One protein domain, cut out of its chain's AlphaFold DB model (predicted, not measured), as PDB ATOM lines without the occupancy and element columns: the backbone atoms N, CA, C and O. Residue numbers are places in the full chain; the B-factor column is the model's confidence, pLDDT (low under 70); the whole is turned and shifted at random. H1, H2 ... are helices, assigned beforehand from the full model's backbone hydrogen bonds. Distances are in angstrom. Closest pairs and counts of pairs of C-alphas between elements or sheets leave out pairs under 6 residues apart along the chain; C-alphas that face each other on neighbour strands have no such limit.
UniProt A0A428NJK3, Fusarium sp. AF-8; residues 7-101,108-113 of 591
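This is residues 7 to 101 and 108 to 113 of the 591 residues of a protein of Fusarium sp. AF-8 (UniProt A0A428NJK3). The model is an open U of two lobes: one holds H1 and H2 with the link of residues 25 to 35 folding back beside them, the other holds H4, H5, H6 and the long unnamed stretch of residues 63 to 88, and H3 with residues 42 to 44 joins the two across the base. Residues 40 to 45 stand free, and a gap lies between the lobes. The printed part has 101 residues with six named helices in the order H1 to H6 and no named strand; its class is all helix, though under half of the residues, 47 of 101, are in named elements. The whole is only just loose, close to compact, with a radius of gyration of the C-alphas of 15.7 A, and spans 44 by 31 by 23 A.

H1, residues 7 to 13, and H2, residues 15 to 24, are near each other but meet only through their link, which is tight. H3, residues 36 to 41, is apart from H2, and only just apart from H1, at 8.4 A. H4, residues 45 to 55, is apart from H1, H2 and H3. H5, residues 57 to 62, is close to H4 but not clearly touching; their closest C-alphas, those of Leu 53 and Leu 60, are 7.9 A apart, and the two helices run the same way at a steep tilt of 61 degrees. H6, residues 89 to 95, is also close to H4 but not clearly touching, with the C-alphas of Leu 46 and Val 94 closest at 7.9 A, and stands about perpendicular to it at 85 degrees. H5 and H6 are apart. Residues 79 to 80 pair antiparallel with residues 86 to 87. In H1, H3, H4 and H6 every O i to N i+4 pair is within hydrogen-bond range; in H2 it is 5 of 6 and in H5 1 of 2.

H1 begins at C-alpha 7, (235.777, 136.792, 20.859), and is 10.0 A long from first to last C-alpha. H2 is 14.7 A long, H3 8.9 A, H4 15.2 A and H5 8.9 A. H4 begins at C-alpha 45, (231.407, 121.011, 21.072). H6 is 10.2 A long and ends at C-alpha 95, (228.363, 110.644, 15.273).

The two C-alphas farthest apart, those of Ala 23 and Ala 101, are 48.6 A apart. Residues 102 to 107 are not printed, and C-alphas 101 and 108 across the cut are 15.4 A apart. The links from H2 to H3, 11 residues, and from H5 to H6, 26 residues, are long. The mean pLDDT of the printed part is 79.6, and residues 21 to 42 are under 70.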
ATOM      1  N   HIS A   7     236.582 135.703  21.410       70.69
ATOM      2  CA  HIS A   7     235.777 136.792  20.859       70.69
ATOM      3  C   HIS A   7     236.568 137.594  19.831       70.69
ATOM      4  O   HIS A   7     236.032 137.926  18.774       70.69
ATOM      5  N   GLN A   8     237.842 137.870  20.119       77.88
ATOM      6  CA  GLN A   8     238.726 138.565  19.190       77.88
ATOM      7  C   GLN A   8     238.958 137.733  17.924       77.88
ATOM      8  O   GLN A   8     238.773 138.244  16.823       77.88
ATOM      9  N   VAL A   9     239.256 136.436  18.072       76.19
ATOM     10  CA  VAL A   9     239.440 135.529  16.926       76.19
ATOM     11  C   VAL A   9     238.189 135.475  16.046       76.19
ATOM     12  O   VAL A   9     238.301 135.537  14.825       76.19
ATOM     13  N   PHE A  10     236.989 135.398  16.634       77.50
ATOM     14  CA  PHE A  10     235.759 135.408  15.840       77.50
ATOM     15  C   PHE A  10     235.530 136.727  15.109       77.50
ATOM     16  O   PHE A  10     235.206 136.719  13.922       77.50
ATOM     17  N   ARG A  11     235.704 137.848  15.813       77.75
ATOM     18  CA  ARG A  11     235.529 139.188  15.249       77.75
ATOM     19  C   ARG A  11     236.455 139.414  14.057       77.75
ATOM     20  O   ARG A  11     236.011 139.883  13.017       77.75
ATOM     21  N   GLU A  12     237.725 139.058  14.210       83.38
ATOM     22  CA  GLU A  12     238.746 139.303  13.192       83.38
ATOM     23  C   GLU A  12     238.650 138.342  12.003       83.38
ATOM     24  O   GLU A  12     238.917 138.757  10.879       83.38
ATOM     25  N   LEU A  13     238.273 137.077  12.229       79.38
ATOM     26  CA  LEU A  13     238.352 136.046  11.187       79.38
ATOM     27  C   LEU A  13     237.009 135.628  10.581       79.38
ATOM     28  O   LEU A  13     237.006 135.137   9.460       79.38
ATOM     29  N   TYR A  14     235.890 135.756  11.300       76.25
ATOM     30  CA  TYR A  14     234.623 135.125  10.898       76.25
ATOM     31  C   TYR A  14     233.427 136.088  10.831       76.25
ATOM     32  O   TYR A  14     232.487 135.829  10.080       76.25
ATOM     33  N   GLU A  15     233.422 137.196  11.580       78.38
ATOM     34  CA  GLU A  15     232.238 138.063  11.701       78.38
ATOM     35  C   GLU A  15     231.791 138.681  10.367       78.38
ATOM     36  O   GLU A  15     230.588 138.713  10.076       78.38
ATOM     37  N   ALA A  16     232.736 139.140   9.542       79.31
ATOM     38  CA  ALA A  16     232.440 139.730   8.239       79.31
ATOM     39  C   ALA A  16     231.780 138.711   7.293       79.31
ATOM     40  O   ALA A  16     230.726 138.994   6.716       79.31
ATOM     41  N   ASP A  17     232.339 137.502   7.209       77.38
ATOM     42  CA  ASP A  17     231.820 136.421   6.367       77.38
ATOM     43  C   ASP A  17     230.456 135.924   6.857       77.38
ATOM     44  O   ASP A  17     229.535 135.740   6.059       77.38
ATOM     45  N   CYS A  18     230.273 135.765   8.174       70.38
ATOM     46  CA  CYS A  18     228.977 135.420   8.758       70.38
ATOM     47  C   CYS A  18     227.918 136.489   8.461       70.38
ATOM     48  O   CYS A  18     226.780 136.156   8.118       70.38
ATOM     49  N   SER A  19     228.285 137.768   8.555       72.31
ATOM     50  CA  SER A  19     227.391 138.884   8.238       72.31
ATOM     51  C   SER A  19     226.991 138.862   6.762       72.31
ATOM     52  O   SER A  19     225.797 138.936   6.460       72.31
ATOM     53  N   HIS A  20     227.958 138.663   5.860       74.88
ATOM     54  CA  HIS A  20     227.726 138.545   4.421       74.88
ATOM     55  C   HIS A  20     226.821 137.352   4.078       74.88
ATOM     56  O   HIS A  20     225.795 137.524   3.421       74.88
ATOM     57  N   ALA A  21     227.130 136.157   4.588       67.50
ATOM     58  CA  ALA A  21     226.320 134.960   4.366       67.50
ATOM     59  C   ALA A  21     224.888 135.126   4.905       67.50
ATOM     60  O   ALA A  21     223.917 134.734   4.257       67.50
ATOM     61  N   SER A  22     224.724 135.765   6.064       67.56
ATOM     62  CA  SER A  22     223.400 136.001   6.650       67.56
ATOM     63  C   SER A  22     222.551 137.029   5.902       67.56
ATOM     64  O   SER A  22     221.333 137.029   6.043       67.56
ATOM     65  N   ALA A  23     223.161 137.901   5.093       67.31
ATOM     66  CA  ALA A  23     222.406 138.789   4.214       67.31
ATOM     67  C   ALA A  23     221.673 137.999   3.114       67.31
ATOM     68  O   ALA A  23     220.643 138.449   2.614       67.31
ATOM     69  N   VAL A  24     222.178 136.805   2.782       66.75
ATOM     70  CA  VAL A  24     221.626 135.900   1.766       66.75
ATOM     71  C   VAL A  24     220.566 134.952   2.353       66.75
ATOM     72  O   VAL A  24     219.610 134.603   1.662       66.75
ATOM     73  N   PHE A  25     220.670 134.568   3.632       54.38
ATOM     74  CA  PHE A  25     219.746 133.627   4.286       54.38
ATOM     75  C   PHE A  25     218.765 134.313   5.260       54.38
ATOM     76  O   PHE A  25     219.118 135.200   6.025       54.38
ATOM     77  N   ARG A  26     217.488 133.891   5.263       55.22
ATOM     78  CA  ARG A  26     216.422 134.423   6.146       55.22
ATOM     79  C   ARG A  26     216.460 133.790   7.552       55.22
ATOM     80  O   ARG A  26     215.463 133.226   8.003       55.22
ATOM     81  N   PRO A  27     217.596 133.864   8.255       52.09
ATOM     82  CA  PRO A  27     217.654 134.836   9.345       52.09
ATOM     83  C   PRO A  27     218.948 135.667   9.359       52.09
ATOM     84  O   PRO A  27     220.041 135.162   9.127       52.09
ATOM     85  N   ARG A  28     218.815 136.952   9.729       57.88
ATOM     86  CA  ARG A  28     219.944 137.883   9.893       57.88
ATOM     87  C   ARG A  28     220.808 137.485  11.088       57.88
ATOM     88  O   ARG A  28     220.300 137.379  12.209       57.88
ATOM     89  N   PHE A  29     222.107 137.332  10.861       60.34
ATOM     90  CA  PHE A  29     223.096 137.194  11.922       60.34
ATOM     91  C   PHE A  29     223.155 138.509  12.711       60.34
ATOM     92  O   PHE A  29     223.174 139.589  12.125       60.34
ATOM     93  N   LYS A  30     223.122 138.430  14.046       61.59
ATOM     94  CA  LYS A  30     223.065 139.606  14.937       61.59
ATOM     95  C   LYS A  30     224.407 139.949  15.600       61.59
ATOM     96  O   LYS A  30     224.406 140.723  16.549       61.59
ATOM     97  N   GLY A  31     225.526 139.354  15.172       57.22
ATOM     98  CA  GLY A  31     226.862 139.662  15.719       57.22
ATOM     99  C   GLY A  31     227.098 139.239  17.175       57.22
ATOM    100  O   GLY A  31     228.190 139.416  17.701       57.22
ATOM    101  N   PHE A  32     226.097 138.680  17.861       58.06
ATOM    102  CA  PHE A  32     226.204 138.388  19.286       58.06
ATOM    103  C   PHE A  32     226.872 137.033  19.525       58.06
ATOM    104  O   PHE A  32     226.246 135.982  19.367       58.06
ATOM    105  N   ILE A  33     228.138 137.068  19.939       56.19
ATOM    106  CA  ILE A  33     228.823 135.914  20.518       56.19
ATOM    107  C   ILE A  33     228.434 135.849  22.006       56.19
ATOM    108  O   ILE A  33     228.684 136.819  22.724       56.19
ATOM    109  N   PRO A  34     227.844 134.742  22.491       57.09
ATOM    110  CA  PRO A  34     227.539 134.558  23.910       57.09
ATOM    111  C   PRO A  34     228.792 134.757  24.789       57.09
ATOM    112  O   PRO A  34     229.880 134.397  24.343       57.09
ATOM    113  N   PRO A  35     228.686 135.275  26.027       58.44
ATOM    114  CA  PRO A  35     229.813 135.332  26.962       58.44
ATOM    115  C   PRO A  35     230.533 133.981  27.114       58.44
ATOM    116  O   PRO A  35     229.898 132.926  27.044       58.44
ATOM    117  N   ALA A  36     231.844 133.997  27.382       55.31
ATOM    118  CA  ALA A  36     232.665 132.790  27.564       55.31
ATOM    119  C   ALA A  36     232.108 131.802  28.617       55.31
ATOM    120  O   ALA A  36     232.276 130.590  28.490       55.31
ATOM    121  N   GLU A  37     231.398 132.310  29.625       54.88
ATOM    122  CA  GLU A  37     230.697 131.527  30.655       54.88
ATOM    123  C   GLU A  37     229.599 130.631  30.062       54.88
ATOM    124  O   GLU A  37     229.422 129.491  30.493       54.88
ATOM    125  N   ILE A  38     228.918 131.098  29.010       57.09
ATOM    126  CA  ILE A  38     227.942 130.296  28.268       57.09
ATOM    127  C   ILE A  38     228.671 129.161  27.549       57.09
ATOM    128  O   ILE A  38     228.239 128.022  27.644       57.09
ATOM    129  N   PHE A  39     229.831 129.406  26.932       55.62
ATOM    130  CA  PHE A  39     230.631 128.342  26.305       55.62
ATOM    131  C   PHE A  39     231.112 127.264  27.277       55.62
ATOM    132  O   PHE A  39     231.185 126.101  26.887       55.62
ATOM    133  N   GLN A  40     231.382 127.606  28.538       56.50
ATOM    134  CA  GLN A  40     231.681 126.603  29.566       56.50
ATOM    135  C   GLN A  40     230.439 125.793  29.965       56.50
ATOM    136  O   GLN A  40     230.547 124.591  30.200       56.50
ATOM    137  N   ALA A  41     229.259 126.419  29.980       60.88
ATOM    138  CA  ALA A  41     227.981 125.755  30.248       60.88
ATOM    139  C   ALA A  41     227.458 124.906  29.068       60.88
ATOM    140  O   ALA A  41     226.642 124.011  29.275       60.88
ATOM    141  N   LEU A  42     227.927 125.162  27.840       60.81
ATOM    142  CA  LEU A  42     227.498 124.481  26.608       60.81
ATOM    143  C   LEU A  42     228.039 123.045  26.459       60.81
ATOM    144  O   LEU A  42     227.588 122.312  25.578       60.81
ATOM    145  N   GLY A  43     228.973 122.626  27.319       70.81
ATOM    146  CA  GLY A  43     229.554 121.284  27.284       70.81
ATOM    147  C   GLY A  43     230.483 121.049  26.080       70.81
ATOM    148  O   GLY A  43     230.967 121.995  25.454       70.81
ATOM    149  N   PRO A  44     230.805 119.782  25.757       76.38
ATOM    150  CA  PRO A  44     231.621 119.445  24.594       76.38
ATOM    151  C   PRO A  44     231.009 119.977  23.291       76.38
ATOM    152  O   PRO A  44     229.811 119.838  23.053       76.38
ATOM    153  N   SER A  45     231.845 120.498  22.384       78.25
ATOM    154  CA  SER A  45     231.407 121.011  21.072       78.25
ATOM    155  C   SER A  45     230.575 120.003  20.270       78.25
ATOM    156  O   SER A  45     229.695 120.386  19.503       78.25
ATOM    157  N   LEU A  46     230.860 118.710  20.456       81.56
ATOM    158  CA  LEU A  46     230.117 117.607  19.861       81.56
ATOM    159  C   LEU A  46     228.655 117.578  20.329       81.56
ATOM    160  O   LEU A  46     227.748 117.452  19.509       81.56
ATOM    161  N   ASP A  47     228.422 117.720  21.630       82.94
ATOM    162  CA  ASP A  47     227.083 117.644  22.212       82.94
ATOM    163  C   ASP A  47     226.255 118.870  21.830       82.94
ATOM    164  O   ASP A  47     225.097 118.736  21.428       82.94
ATOM    165  N   TRP A  48     226.881 120.051  21.814       82.62
ATOM    166  CA  TRP A  48     226.256 121.252  21.265       82.62
ATOM    167  C   TRP A  48     225.851 121.068  19.800       82.62
ATOM    168  O   TRP A  48     224.728 121.397  19.414       82.62
ATOM    169  N   HIS A  49     226.734 120.503  18.975       84.94
ATOM    170  CA  HIS A  49     226.440 120.267  17.567       84.94
ATOM    171  C   HIS A  49     225.287 119.268  17.374       84.94
ATOM    172  O   HIS A  49     224.384 119.528  16.577       84.94
ATOM    173  N   ARG A  50     225.251 118.179  18.156       85.38
ATOM    174  CA  ARG A  50     224.114 117.240  18.183       85.38
ATOM    175  C   ARG A  50     222.806 117.955  18.527       85.38
ATOM    176  O   ARG A  50     221.792 117.720  17.871       85.38
ATOM    177  N   GLN A  51     222.831 118.856  19.510       85.75
ATOM    178  CA  GLN A  51     221.661 119.642  19.893       85.75
ATOM    179  C   GLN A  51     221.192 120.563  18.757       85.75
ATOM    180  O   GLN A  51     219.991 120.646  18.505       85.75
ATOM    181  N   GLN A  52     222.111 121.221  18.041       84.94
ATOM    182  CA  GLN A  52     221.742 122.080  16.909       84.94
ATOM    183  C   GLN A  52     221.135 121.280  15.754       84.94
ATOM    184  O   GLN A  52     220.095 121.674  15.224       84.94
ATOM    185  N   LEU A  53     221.722 120.135  15.395       85.94
ATOM    186  CA  LEU A  53     221.157 119.261  14.362       85.94
ATOM    187  C   LEU A  53     219.758 118.768  14.747       85.94
ATOM    188  O   LEU A  53     218.842 118.822  13.931       85.94
ATOM    189  N   SER A  54     219.568 118.369  16.008       86.69
ATOM    190  CA  SER A  54     218.259 117.968  16.530       86.69
ATOM    191  C   SER A  54     217.241 119.112  16.479       86.69
ATOM    192  O   SER A  54     216.122 118.920  16.004       86.69
ATOM    193  N   ARG A  55     217.636 120.325  16.887       86.12
ATOM    194  CA  ARG A  55     216.780 121.522  16.876       86.12
ATOM    195  C   ARG A  55     216.333 121.920  15.469       86.12
ATOM    196  O   ARG A  55     215.224 122.420  15.303       86.12
ATOM    197  N   HIS A  56     217.185 121.722  14.467       85.06
ATOM    198  CA  HIS A  56     216.920 122.100  13.075       85.06
ATOM    199  C   HIS A  56     216.504 120.919  12.186       85.06
ATOM    200  O   HIS A  56     216.441 121.059  10.963       85.06
ATOM    201  N   LYS A  57     216.177 119.771  12.787       85.50
ATOM    202  CA  LYS A  57     215.865 118.514  12.101       85.50
ATOM    203  C   LYS A  57     214.793 118.648  11.019       85.50
ATOM    204  O   LYS A  57     214.989 118.132   9.923       85.50
ATOM    205  N   ASP A  58     213.691 119.348  11.286       85.88
ATOM    206  CA  ASP A  58     212.582 119.471  10.325       85.88
ATOM    207  C   ASP A  58     212.988 120.239   9.062       85.88
ATOM    208  O   ASP A  58     212.650 119.844   7.946       85.88
ATOM    209  N   PHE A  59     213.785 121.297   9.230       86.25
ATOM    210  CA  PHE A  59     214.370 122.032   8.113       86.25
ATOM    211  C   PHE A  59     215.396 121.174   7.364       86.25
ATOM    212  O   PHE A  59     215.343 121.059   6.143       86.25
ATOM    213  N   LEU A  60     216.302 120.507   8.082       87.12
ATOM    214  CA  LEU A  60     217.315 119.650   7.466       87.12
ATOM    215  C   LEU A  60     216.694 118.454   6.725       87.12
ATOM    216  O   LEU A  60     217.246 117.989   5.726       87.12
ATOM    217  N   LYS A  61     215.520 117.984   7.159       88.69
ATOM    218  CA  LYS A  61     214.750 116.929   6.493       88.69
ATOM    219  C   LYS A  61     214.193 117.358   5.133       88.69
ATOM    220  O   LYS A  61     213.979 116.478   4.302       88.69
ATOM    221  N   SER A  62     213.991 118.648   4.861       87.19
ATOM    222  CA  SER A  62     213.457 119.120   3.571       87.19
ATOM    223  C   SER A  62     214.531 119.423   2.523       87.19
ATOM    224  O   SER A  62     214.214 119.516   1.340       87.19
ATOM    225  N   ILE A  63     215.802 119.520   2.924       87.25
ATOM    226  CA  ILE A  63     216.913 119.842   2.023       87.25
ATOM    227  C   ILE A  63     217.834 118.643   1.785       87.25
ATOM    228  O   ILE A  63     217.988 117.765   2.637       87.25
ATOM    229  N   ARG A  64     218.459 118.598   0.607       87.00
ATOM    230  CA  ARG A  64     219.482 117.615   0.223       87.00
ATOM    231  C   ARG A  64     220.640 118.352  -0.440       87.00
ATOM    232  O   ARG A  64     220.425 119.345  -1.123       87.00
ATOM    233  N   SER A  65     221.858 117.869  -0.229       84.88
ATOM    234  CA  SER A  65     223.065 118.425  -0.841       84.88
ATOM    235  C   SER A  65     224.022 117.289  -1.171       84.88
ATOM    236  O   SER A  65     224.271 116.425  -0.329       84.88
ATOM    237  N   ARG A  66     224.536 117.302  -2.404       80.62
ATOM    238  CA  ARG A  66     225.540 116.348  -2.901       80.62
ATOM    239  C   ARG A  66     226.962 116.910  -2.834       80.62
ATOM    240  O   ARG A  66     227.915 116.142  -2.849       80.62
ATOM    241  N   ASP A  67     227.102 118.229  -2.710       80.94
ATOM    242  CA  ASP A  67     228.404 118.909  -2.712       80.94
ATOM    243  C   ASP A  67     228.939 119.139  -1.299       80.94
ATOM    244  O   ASP A  67     230.134 119.032  -1.044       80.94
ATOM    245  N   THR A  68     228.043 119.422  -0.356       87.62
ATOM    246  CA  THR A  68     228.393 119.724   1.036       87.62
ATOM    247  C   THR A  68     227.633 118.813   1.989       87.62
ATOM    248  O   THR A  68     226.408 118.705   1.921       87.62
ATOM    249  N   CYS A  69     228.357 118.175   2.907       90.69
ATOM    250  CA  CYS A  69     227.790 117.373   3.979       90.69
ATOM    251  C   CYS A  69     226.982 118.274   4.913       90.69
ATOM    252  O   CYS A  69     227.560 119.051   5.669       90.69
ATOM    253  N   LEU A  70     225.656 118.134   4.909       90.12
ATOM    254  CA  LEU A  70     224.762 118.975   5.716       90.12
ATOM    255  C   LEU A  70     224.904 118.754   7.230       90.12
ATOM    256  O   LEU A  70     224.452 119.589   8.002       90.12
ATOM    257  N   SER A  71     225.554 117.664   7.657       90.19
ATOM    258  CA  SER A  71     225.902 117.469   9.066       90.19
ATOM    259  C   SER A  71     226.991 118.456   9.500       90.19
ATOM    260  O   SER A  71     226.764 119.217  10.427       90.19
ATOM    261  N   CYS A  72     228.141 118.524   8.817       89.44
ATOM    262  CA  CYS A  72     229.237 119.415   9.233       89.44
ATOM    263  C   CYS A  72     229.310 120.761   8.494       89.44
ATOM    264  O   CYS A  72     230.089 121.617   8.899       89.44
ATOM    265  N   ILE A  73     228.569 120.925   7.392       87.62
ATOM    266  CA  ILE A  73     228.531 122.114   6.513       87.62
ATOM    267  C   ILE A  73     229.931 122.505   5.981       87.62
ATOM    268  O   ILE A  73     230.180 123.626   5.560       87.62
ATOM    269  N   ARG A  74     230.886 121.565   5.997       84.31
ATOM    270  CA  ARG A  74     232.300 121.843   5.693       84.31
ATOM    271  C   ARG A  74     232.896 120.914   4.650       84.31
ATOM    272  O   ARG A  74     233.672 121.347   3.811       84.31
ATOM    273  N   ARG A  75     232.628 119.617   4.772       87.56
ATOM    274  CA  ARG A  75     233.297 118.583   3.976       87.56
ATOM    275  C   ARG A  75     232.379 118.078   2.887       87.56
ATOM    276  O   ARG A  75     231.159 118.065   3.057       87.56
ATOM    277  N   ARG A  76     232.978 117.581   1.817       85.38
ATOM    278  CA  ARG A  76     232.248 116.867   0.783       85.38
ATOM    279  C   ARG A  76     231.686 115.554   1.341       85.38
ATOM    280  O   ARG A  76     232.400 114.856   2.070       85.38
ATOM    281  N   PRO A  77     230.410 115.234   1.094       88.88
ATOM    282  CA  PRO A  77     229.837 113.995   1.577       88.88
ATOM    283  C   PRO A  77     230.222 112.817   0.667       88.88
ATOM    284  O   PRO A  77     230.482 113.003  -0.516       88.88
ATOM    285  N   GLN A  78     230.261 111.613   1.237       86.75
ATOM    286  CA  GLN A  78     230.700 110.375   0.579       86.75
ATOM    287  C   GLN A  78     229.681 109.235   0.732       86.75
ATOM    288  O   GLN A  78     229.591 108.380  -0.139       86.75
ATOM    289  N   TYR A  79     228.895 109.233   1.816       90.75
ATOM    290  CA  TYR A  79     227.990 108.136   2.167       90.75
ATOM    291  C   TYR A  79     226.535 108.597   2.136       90.75
ATOM    292  O   TYR A  79     226.139 109.445   2.940       90.75
ATOM    293  N   GLY A  80     225.756 108.053   1.205       90.06
ATOM    294  CA  GLY A  80     224.349 108.355   0.966       90.06
ATOM    295  C   GLY A  80     223.406 107.380   1.663       90.06
ATOM    296  O   GLY A  80     223.473 106.169   1.469       90.06
ATOM    297  N   PHE A  81     222.503 107.923   2.473       91.62
ATOM    298  CA  PHE A  81     221.458 107.172   3.160       91.62
ATOM    299  C   PHE A  81     220.217 106.985   2.275       91.62
ATOM    300  O   PHE A  81     219.948 107.840   1.430       91.62
ATOM    301  N   PRO A  82     219.376 105.966   2.550       89.94
ATOM    302  CA  PRO A  82     218.083 105.768   1.885       89.94
ATOM    303  C   PRO A  82     217.146 106.985   1.920       89.94
ATOM    304  O   PRO A  82     216.405 107.227   0.974       89.94
ATOM    305  N   CYS A  83     217.218 107.809   2.971       90.38
ATOM    306  CA  CYS A  83     216.460 109.062   3.071       90.38
ATOM    307  C   CYS A  83     216.933 110.156   2.083       90.38
ATOM    308  O   CYS A  83     216.355 111.247   2.019       90.38
ATOM    309  N   GLY A  84     218.019 109.905   1.345       88.25
ATOM    310  CA  GLY A  84     218.644 110.790   0.365       88.25
ATOM    311  C   GLY A  84     219.703 111.738   0.933       88.25
ATOM    312  O   GLY A  84     220.320 112.473   0.166       88.25
ATOM    313  N   HIS A  85     219.913 111.786   2.254       91.69
ATOM    314  CA  HIS A  85     220.984 112.593   2.855       91.69
ATOM    315  C   HIS A  85     222.351 111.958   2.624       91.69
ATOM    316  O   HIS A  85     222.478 110.742   2.701       91.69
ATOM    317  N   LEU A  86     223.386 112.781   2.423       91.75
ATOM    318  CA  LEU A  86     224.765 112.310   2.329       91.75
ATOM    319  C   LEU A  86     225.632 112.887   3.462       91.75
ATOM    320  O   LEU A  86     225.512 114.065   3.822       91.75
ATOM    321  N   ILE A  87     226.543 112.072   4.006       93.19
ATOM    322  CA  ILE A  87     227.495 112.471   5.056       93.19
ATOM    323  C   ILE A  87     228.950 112.197   4.666       93.19
ATOM    324  O   ILE A  87     229.232 111.335   3.842       93.19
ATOM    325  N   CYS A  88     229.886 112.944   5.253       92.12
ATOM    326  CA  CYS A  88     231.325 112.724   5.072       92.12
ATOM    327  C   CYS A  88     231.880 111.695   6.073       92.12
ATOM    328  O   CYS A  88     231.293 111.495   7.138       92.12
ATOM    329  N   GLN A  89     233.050 111.119   5.779       91.62
ATOM    330  CA  GLN A  89     233.757 110.183   6.666       91.62
ATOM    331  C   GLN A  89     233.967 110.711   8.090       91.62
ATOM    332  O   GLN A  89     233.753 109.979   9.051       91.62
ATOM    333  N   ASN A  90     234.317 111.988   8.263       91.56
ATOM    334  CA  ASN A  90     234.475 112.542   9.610       91.56
ATOM    335  C   ASN A  90     233.162 112.514  10.397       91.56
ATOM    336  O   ASN A  90     233.171 112.176  11.572       91.56
ATOM    337  N   CYS A  91     232.028 112.823   9.764       92.69
ATOM    338  CA  CYS A  91     230.727 112.718  10.425       92.69
ATOM    339  C   CYS A  91     230.401 111.264  10.802       92.69
ATOM    340  O   CYS A  91     229.775 111.051  11.836       92.69
ATOM    341  N   VAL A  92     230.857 110.276  10.020       93.38
ATOM    342  CA  VAL A  92     230.754 108.858  10.401       93.38
ATOM    343  C   VAL A  92     231.495 108.615  11.720       93.38
ATOM    344  O   VAL A  92     230.873 108.196  12.691       93.38
ATOM    345  N   ARG A  93     232.784 108.983  11.786       91.69
ATOM    346  CA  ARG A  93     233.629 108.804  12.985       91.69
ATOM    347  C   ARG A  93     233.091 109.516  14.229       91.69
ATOM    348  O   ARG A  93     233.222 109.011  15.336       91.69
ATOM    349  N   VAL A  94     232.505 110.697  14.039       90.12
ATOM    350  CA  VAL A  94     232.063 111.584  15.124       90.12
ATOM    351  C   VAL A  94     230.714 111.169  15.713       90.12
ATOM    352  O   VAL A  94     230.505 111.257  16.926       90.12
ATOM    353  N   PHE A  95     229.761 110.787  14.860       90.31
ATOM    354  CA  PHE A  95     228.363 110.644  15.273       90.31
ATOM    355  C   PHE A  95     227.893 109.207  15.429       90.31
ATOM    356  O   PHE A  95     226.862 109.001  16.067       90.31
ATOM    357  N   TYR A  96     228.635 108.240  14.896       91.69
ATOM    358  CA  TYR A  96     228.258 106.836  14.947       91.69
ATOM    359  C   TYR A  96     229.204 106.039  15.840       91.69
ATOM    360  O   TYR A  96     230.413 106.276  15.819       91.69
ATOM    361  N   PRO A  97     228.676 105.097  16.637       89.00
ATOM    362  CA  PRO A  97     229.507 104.240  17.463       89.00
ATOM    363  C   PRO A  97     230.280 103.239  16.597       89.00
ATOM    364  O   PRO A  97     229.752 102.692  15.621       89.00
ATOM    365  N   GLN A  98     231.524 102.981  17.001       89.62
ATOM    366  CA  GLN A  98     232.297 101.836  16.526       89.62
ATOM    367  C   GLN A  98     231.678 100.543  17.062       89.62
ATOM    368  O   GLN A  98     231.052 100.525  18.123       89.62
ATOM    369  N   ARG A  99     231.858  99.445  16.335       83.44
ATOM    370  CA  ARG A  99     231.485  98.118  16.809       83.44
ATOM    371  C   ARG A  99     232.551  97.603  17.776       83.44
ATOM    372  O   ARG A  99     233.726  97.606  17.438       83.44
ATOM    373  N   ASP A 100     232.140  97.048  18.915       75.44
ATOM    374  CA  ASP A 100     233.085  96.483  19.899       75.44
ATOM    375  C   ASP A 100     234.012  95.412  19.299       75.44
ATOM    376  O   ASP A 100     235.176  95.310  19.667       75.44
ATOM    377  N   ALA A 101     233.496  94.633  18.343       75.69
ATOM    378  CA  ALA A 101     234.243  93.582  17.655       75.69
ATOM    379  C   ALA A 101     235.147  94.094  16.517       75.69
ATOM    380  O   ALA A 101     236.017  93.356  16.073       75.69
ATOM    381  N   LEU A 108     225.250 102.384  11.553       92.56
ATOM    382  CA  LEU A 108     224.397 103.504  11.189       92.56
ATOM    383  C   LEU A 108     222.944 103.161  11.482       92.56
ATOM    384  O   LEU A 108     222.196 102.839  10.574       92.56
ATOM    385  N   GLU A 109     222.532 103.214  12.748       91.50
ATOM    386  CA  GLU A 109     221.164 102.834  13.147       91.50
ATOM    387  C   GLU A 109     220.091 103.821  12.664       91.50
ATOM    388  O   GLU A 109     218.944 103.434  12.440       91.50
ATOM    389  N   ALA A 110     220.463 105.088  12.475       92.81
ATOM    390  CA  ALA A 110     219.612 106.114  11.882       92.81
ATOM    391  C   ALA A 110     220.444 107.176  11.152       92.81
ATOM    392  O   ALA A 110     221.606 107.427  11.486       92.81
ATOM    393  N   CYS A 111     219.843 107.876  10.192       92.38
ATOM    394  CA  CYS A 111     220.455 109.048   9.576       92.38
ATOM    395  C   CYS A 111     220.684 110.150  10.624       92.38
ATOM    396  O   CYS A 111     219.741 110.626  11.253       92.38
ATOM    397  N   HIS A 112     221.921 110.627  10.775       88.94
ATOM    398  CA  HIS A 112     222.262 111.625  11.792       88.94
ATOM    399  C   HIS A 112     221.592 112.993  11.556       88.94
ATOM    400  O   HIS A 112     221.481 113.803  12.470       88.94
ATOM    401  N   ILE A 113     221.115 113.245  10.334       91.12
ATOM    402  CA  ILE A 113     220.527 114.524   9.926       91.12
ATOM    403  C   ILE A 113     219.011 114.546  10.160       91.12
ATOM    404  O   ILE A 113     218.495 115.478  10.772       91.12
TER     405      ILE A 113